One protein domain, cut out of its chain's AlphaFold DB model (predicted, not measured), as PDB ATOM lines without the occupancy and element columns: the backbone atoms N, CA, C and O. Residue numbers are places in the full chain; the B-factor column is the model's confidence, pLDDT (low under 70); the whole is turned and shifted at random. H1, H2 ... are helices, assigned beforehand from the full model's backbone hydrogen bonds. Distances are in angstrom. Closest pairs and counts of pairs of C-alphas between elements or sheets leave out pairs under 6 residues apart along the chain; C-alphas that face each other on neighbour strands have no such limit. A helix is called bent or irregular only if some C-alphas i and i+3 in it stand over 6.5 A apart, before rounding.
ATOM      1  N   ILE A  49      34.768  24.863 -23.529       70.94
ATOM      2  CA  ILE A  49      34.173  26.090 -22.979       70.94
ATOM      3  C   ILE A  49      32.641  25.976 -22.963       70.94
ATOM      4  O   ILE A  49      32.010  26.186 -21.928       70.94
ATOM      5  N   LEU A  50      32.034  25.566 -24.081       71.94
ATOM      6  CA  LEU A  50      30.586  25.358 -24.181       71.94
ATOM      7  C   LEU A  50      30.101  24.194 -23.304       71.94
ATOM      8  O   LEU A  50      28.994  24.252 -22.766       71.94
ATOM      9  N   GLY A  51      30.913  23.146 -23.149       71.81
ATOM     10  CA  GLY A  51      30.635  22.011 -22.273       71.81
ATOM     11  C   GLY A  51      30.621  22.404 -20.797       71.81
ATOM     12  O   GLY A  51      29.661  22.083 -20.098       71.81
ATOM     13  N   ALA A  52      31.632  23.151 -20.343       67.50
ATOM     14  CA  ALA A  52      31.717  23.685 -18.984       67.50
ATOM     15  C   ALA A  52      30.585  24.678 -18.690       67.50
ATOM     16  O   ALA A  52      29.979  24.641 -17.623       67.50
ATOM     17  N   TYR A  53      30.247  25.528 -19.658       70.56
ATOM     18  CA  TYR A  53      29.153  26.484 -19.534       70.56
ATOM     19  C   TYR A  53      27.783  25.793 -19.413       70.56
ATOM     20  O   TYR A  53      26.978  26.138 -18.548       70.56
ATOM     21  N   LYS A  54      27.537  24.758 -20.230       71.12
ATOM     22  CA  LYS A  54      26.311  23.946 -20.169       71.12
ATOM     23  C   LYS A  54      26.168  23.157 -18.868       71.12
ATOM     24  O   LYS A  54      25.046  22.981 -18.408       71.12
ATOM     25  N   SER A  55      27.265  22.648 -18.307       69.12
ATOM     26  CA  SER A  55      27.221  21.788 -17.117       69.12
ATOM     27  C   SER A  55      27.220  22.560 -15.794       69.12
ATOM     28  O   SER A  55      26.707  22.037 -14.808       69.12
ATOM     29  N   LYS A  56      27.759  23.791 -15.760       69.19
ATOM     30  CA  LYS A  56      27.873  24.615 -14.539       69.19
ATOM     31  C   LYS A  56      26.756  25.659 -14.359       69.19
ATOM     32  O   LYS A  56      26.588  26.159 -13.255       69.19
ATOM     33  N   GLY A  57      25.950  25.909 -15.395       62.56
ATOM     34  CA  GLY A  57      24.507  26.116 -15.226       62.56
ATOM     35  C   GLY A  57      23.967  27.484 -14.789       62.56
ATOM     36  O   GLY A  57      22.831  27.496 -14.332       62.56
ATOM     37  N   ASP A  58      24.676  28.607 -14.957       60.47
ATOM     38  CA  ASP A  58      24.078  29.942 -14.685       60.47
ATOM     39  C   ASP A  58      23.729  30.752 -15.946       60.47
ATOM     40  O   ASP A  58      23.208  31.855 -15.869       60.47
ATOM     41  N   GLY A  59      23.985  30.210 -17.143       66.69
ATOM     42  CA  GLY A  59      23.510  30.824 -18.389       66.69
ATOM     43  C   GLY A  59      24.001  32.256 -18.643       66.69
ATOM     44  O   GLY A  59      23.415  32.938 -19.486       66.69
ATOM     45  N   ASP A  60      25.075  32.688 -17.978       79.88
ATOM     46  CA  ASP A  60      25.598  34.050 -18.057       79.88
ATOM     47  C   ASP A  60      26.274  34.346 -19.410       79.88
ATOM     48  O   ASP A  60      27.482  34.179 -19.611       79.88
ATOM     49  N   ARG A  61      25.441  34.718 -20.390       82.19
ATOM     50  CA  ARG A  61      25.809  34.940 -21.798       82.19
ATOM     51  C   ARG A  61      26.964  35.927 -21.927       82.19
ATOM     52  O   ARG A  61      27.804  35.782 -22.818       82.19
ATOM     53  N   GLU A  62      27.001  36.896 -21.025       75.50
ATOM     54  CA  GLU A  62      28.010  37.941 -20.973       75.50
ATOM     55  C   GLU A  62      29.378  37.374 -20.582       75.50
ATOM     56  O   GLU A  62      30.384  37.769 -21.165       75.50
ATOM     57  N   MET A  63      29.432  36.353 -19.717       79.69
ATOM     58  CA  MET A  63      30.676  35.637 -19.419       79.69
ATOM     59  C   MET A  63      31.193  34.866 -20.643       79.69
ATOM     60  O   MET A  63      32.391  34.893 -20.921       79.69
ATOM     61  N   LEU A  64      30.315  34.207 -21.409       80.50
ATOM     62  CA  LEU A  64      30.726  33.516 -22.638       80.50
ATOM     63  C   LEU A  64      31.251  34.512 -23.683       80.50
ATOM     64  O   LEU A  64      32.295  34.269 -24.284       80.50
ATOM     65  N   LEU A  65      30.564  35.639 -23.876       78.38
ATOM     66  CA  LEU A  65      31.019  36.724 -24.751       78.38
ATOM     67  C   LEU A  65      32.352  37.313 -24.292       78.38
ATOM     68  O   LEU A  65      33.242  37.495 -25.117       78.38
ATOM     69  N   ALA A  66      32.524  37.547 -22.991       76.19
ATOM     70  CA  ALA A  66      33.778  38.022 -22.422       76.19
ATOM     71  C   ALA A  66      34.915  37.015 -22.642       76.19
ATOM     72  O   ALA A  66      36.001  37.419 -23.044       76.19
ATOM     73  N   MET A  67      34.676  35.709 -22.465       80.81
ATOM     74  CA  MET A  67      35.669  34.669 -22.769       80.81
ATOM     75  C   MET A  67      36.027  34.627 -24.258       80.81
ATOM     76  O   MET A  67      37.196  34.464 -24.600       80.81
ATOM     77  N   LEU A  68      35.044  34.785 -25.148       85.31
ATOM     78  CA  LEU A  68      35.278  34.828 -26.592       85.31
ATOM     79  C   LEU A  68      36.055  36.087 -27.007       85.31
ATOM     80  O   LEU A  68      36.993  35.971 -27.791       85.31
ATOM     81  N   ASN A  69      35.719  37.253 -26.450       78.62
ATOM     82  CA  ASN A  69      36.427  38.514 -26.694       78.62
ATOM     83  C   ASN A  69      37.842  38.511 -26.105       78.62
ATOM     84  O   ASN A  69      38.782  38.961 -26.750       78.62
ATOM     85  N   ALA A  70      38.021  37.970 -24.898       81.25
ATOM     86  CA  ALA A  70      39.342  37.800 -24.303       81.25
ATOM     87  C   ALA A  70      40.209  36.867 -25.161       81.25
ATOM     88  O   ALA A  70      41.386  37.141 -25.379       81.25
ATOM     89  N   LYS A  71      39.615  35.794 -25.700       85.81
ATOM     90  CA  LYS A  71      40.316  34.869 -26.594       85.81
ATOM     91  C   LYS A  71      40.688  35.511 -27.928       85.81
ATOM     92  O   LYS A  71      41.826  35.368 -28.357       85.81
ATOM     93  N   SER A  72      39.773  36.242 -28.563       87.44
ATOM     94  CA  SER A  72      40.084  36.940 -29.814       87.44
ATOM     95  C   SER A  72      41.155  38.020 -29.621       87.44
ATOM     96  O   SER A  72      42.012  38.176 -30.488       87.44
ATOM     97  N   ALA A  73      41.164  38.714 -28.478       81.69
ATOM     98  CA  ALA A  73      42.216  39.666 -28.124       81.69
ATOM     99  C   ALA A  73      43.588  38.989 -27.947       81.69
ATOM    100  O   ALA A  73      44.603  39.522 -28.399       81.69
ATOM    101  N   GLU A  74      43.634  37.799 -27.343       85.25
ATOM    102  CA  GLU A  74      44.877  37.031 -27.211       85.25
ATOM    103  C   GLU A  74      45.397  36.543 -28.571       85.25
ATOM    104  O   GLU A  74      46.581  36.710 -28.875       85.25
ATOM    105  N   ASP A  75      44.516  36.032 -29.438       88.62
ATOM    106  CA  ASP A  75      44.885  35.627 -30.800       88.62
ATOM    107  C   ASP A  75      45.452  36.818 -31.602       88.62
ATOM    108  O   ASP A  75      46.456  36.680 -32.309       88.62
ATOM    109  N   GLN A  76      44.867  38.016 -31.446       93.56
ATOM    110  CA  GLN A  76      45.400  39.250 -32.036       93.56
ATOM    111  C   GLN A  76      46.799  39.583 -31.503       93.56
ATOM    112  O   GLN A  76      47.693  39.885 -32.295       93.56
ATOM    113  N   ARG A  77      47.028  39.475 -30.187       92.44
ATOM    114  CA  ARG A  77      48.342  39.708 -29.565       92.44
ATOM    115  C   ARG A  77      49.411  38.773 -30.137       92.44
ATOM    116  O   ARG A  77      50.501  39.234 -30.491       92.44
ATOM    117  N   ILE A  78      49.106  37.478 -30.256       86.81
ATOM    118  CA  ILE A  78      50.025  36.470 -30.808       86.81
ATOM    119  C   ILE A  78      50.337  36.773 -32.278       86.81
ATOM    120  O   ILE A  78      51.507  36.771 -32.667       86.81
ATOM    121  N   ALA A  79      49.322  37.094 -33.086       89.00
ATOM    122  CA  ALA A  79      49.506  37.447 -34.491       89.00
ATOM    123  C   ALA A  79      50.391  38.694 -34.665       89.00
ATOM    124  O   ALA A  79      51.324  38.679 -35.471       89.00
ATOM    125  N   SER A  80      50.158  39.751 -33.878       90.88
ATOM    126  CA  SER A  80      50.979  40.968 -33.893       90.88
ATOM    127  C   SER A  80      52.432  40.687 -33.517       90.88
ATOM    128  O   SER A  80      53.343  41.163 -34.193       90.88
ATOM    129  N   MET A  81      52.660  39.879 -32.480       89.12
ATOM    130  CA  MET A  81      54.002  39.497 -32.041       89.12
ATOM    131  C   MET A  81      54.736  38.663 -33.098       89.12
ATOM    132  O   MET A  81      55.891  38.945 -33.409       89.12
ATOM    133  N   ALA A  82      54.067  37.686 -33.716       86.81
ATOM    134  CA  ALA A  82      54.641  36.902 -34.807       86.81
ATOM    135  C   ALA A  82      54.988  37.780 -36.023       86.81
ATOM    136  O   ALA A  82      56.050  37.614 -36.625       86.81
ATOM    137  N   SER A  83      54.122  38.745 -36.354       92.75
ATOM    138  CA  SER A  83      54.361  39.709 -37.431       92.75
ATOM    139  C   SER A  83      55.574  40.599 -37.131       92.75
ATOM    140  O   SER A  83      56.454  40.745 -37.974       92.75
ATOM    141  N   LEU A  84      55.694  41.098 -35.895       90.69
ATOM    142  CA  LEU A  84      56.858  41.864 -35.439       90.69
ATOM    143  C   LEU A  84      58.152  41.044 -35.545       90.69
ATOM    144  O   LEU A  84      59.155  41.529 -36.068       90.69
ATOM    145  N   HIS A  85      58.130  39.790 -35.087       87.94
ATOM    146  CA  HIS A  85      59.277  38.889 -35.188       87.94
ATOM    147  C   HIS A  85      59.677  38.649 -36.649       87.94
ATOM    148  O   HIS A  85      60.866  38.686 -36.974       87.94
ATOM    149  N   ARG A  86      58.697  38.468 -37.545       87.50
ATOM    150  CA  ARG A  86      58.926  38.333 -38.989       87.50
ATOM    151  C   ARG A  86      59.612  39.574 -39.562       87.50
ATOM    152  O   ARG A  86      60.594  39.424 -40.278       87.50
ATOM    153  N   THR A  87      59.134  40.772 -39.220       90.94
ATOM    154  CA  THR A  87      59.731  42.038 -39.669       90.94
ATOM    155  C   THR A  87      61.152  42.220 -39.144       90.94
ATOM    156  O   THR A  87      62.036  42.586 -39.912       90.94
ATOM    157  N   MET A  88      61.415  41.921 -37.868       85.12
ATOM    158  CA  MET A  88      62.773  42.006 -37.316       85.12
ATOM    159  C   MET A  88      63.740  41.078 -38.061       85.12
ATOM    160  O   MET A  88      64.822  41.505 -38.456       85.12
ATOM    161  N   LEU A  89      63.340  39.831 -38.324       86.06
ATOM    162  CA  LEU A  89      64.159  38.889 -39.093       86.06
ATOM    163  C   LEU A  89      64.385  39.333 -40.546       86.06
ATOM    164  O   LEU A  89      65.448  39.057 -41.101       86.06
ATOM    165  N   ASP A  90      63.417  40.002 -41.169       86.44
ATOM    166  CA  ASP A  90      63.537  40.546 -42.530       86.44
ATOM    167  C   ASP A  90      64.558  41.700 -42.595       86.44
ATOM    168  O   ASP A  90      65.425  41.748 -43.473       86.44
ATOM    169  N   ILE A  91      64.551  42.575 -41.584       84.56
ATOM    170  CA  ILE A  91      65.542  43.651 -41.437       84.56
ATOM    171  C   ILE A  91      66.947  43.067 -41.228       84.56
ATOM    172  O   ILE A  91      67.912  43.522 -41.843       84.56
ATOM    173  N   HIS A  92      67.091  42.026 -40.406       79.94
ATOM    174  CA  HIS A  92      68.393  41.384 -40.196       79.94
ATOM    175  C   HIS A  92      68.918  40.666 -41.452       79.94
ATOM    176  O   HIS A  92      70.124  40.658 -41.691       79.94
ATOM    177  N   GLN A  93      68.037  40.108 -42.288       79.00
ATOM    178  CA  GLN A  93      68.434  39.482 -43.556       79.00
ATOM    179  C   GLN A  93      68.885  40.500 -44.606       79.00
ATOM    180  O   GLN A  93      69.832  40.238 -45.343       79.00
ATOM    181  N   THR A  94      68.242  41.667 -44.665       73.06
ATOM    182  CA  THR A  94      68.588  42.723 -45.633       73.06
ATOM    183  C   THR A  94      69.822  43.533 -45.229       73.06
ATOM    184  O   THR A  94      70.502  44.081 -46.092       73.06
ATOM    185  N   THR A  95      70.136  43.594 -43.932       65.75
ATOM    186  CA  THR A  95      71.294  44.335 -43.399       65.75
ATOM    187  C   THR A  95      72.562  43.500 -43.268       65.75
ATOM    188  O   THR A  95      73.631  44.072 -43.057       65.75
ATOM    189  N   SER A  96      72.488  42.174 -43.435       59.72
ATOM    190  CA  SER A  96      73.692  41.355 -43.568       59.72
ATOM    191  C   SER A  96      74.430  41.807 -44.831       59.72
ATOM    192  O   SER A  96      73.887  41.622 -45.923       59.72
TER     193      SER A  96
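AT A GLANCE: This is residues 49 to 96 of the 254 residues of an uncharacterized protein of Rickenella mellea (UniProt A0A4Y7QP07). One long straight helix, H2, makes nearly the whole length of this rod, and a short helix, H1, joined to the beginning of H2 by a tight link, folds back beside the first turns of H2, giving the outline of a J with a short hook. Most of H2, residues 69 to 95, sticks out free beyond the hook. The printed part has 48 residues, with two named helices, H1 then H2, and no named strand; its class is all helix. It is extended, with a radius of gyration of the C-alphas of 18.6 A, and spans 59 by 16 by 7 A.

HOW THE PARTS SIT: Begin with H2, residues 61 to 95, and look near Leu 64 for its neighbour H1, residues 49 to 56. The two are close but not clearly touching: their closest C-alphas, those of Tyr 53 and Leu 64, are 7.8 A apart. Compare their directions and you find a shallow tilt of 25 degrees, opposite ways. Their centres are 26.9 A apart. In both H1 and H2, every O i to N i+4 pair is within hydrogen-bond range.

IN THESE COORDINATES: Find C-alpha 61 at (25.809, 34.940, -21.798); from there H2 runs 51.2 A to C-alpha 95 at (71.294, 44.335, -43.399). Go back to C-alpha 49 at (34.173, 26.090, -22.979), where H1 begins; it ends at C-alpha 56, 10.6 A away. Neither helix is bent.

THE WHOLE: The two C-alphas farthest apart are those of Gly 57 and Ser 96, at 58.8 A. The printed part has no cut, and the link from H1 to H2, four residues, is tight. Residues 54 to 60, of which 54 to 56 belong to H1, stand free. In the B-factor column the mean pLDDT of the printed part is 79.9; look for values under 70 at residue 52, residues 55 to 59 and residues 95 to 96 of this model.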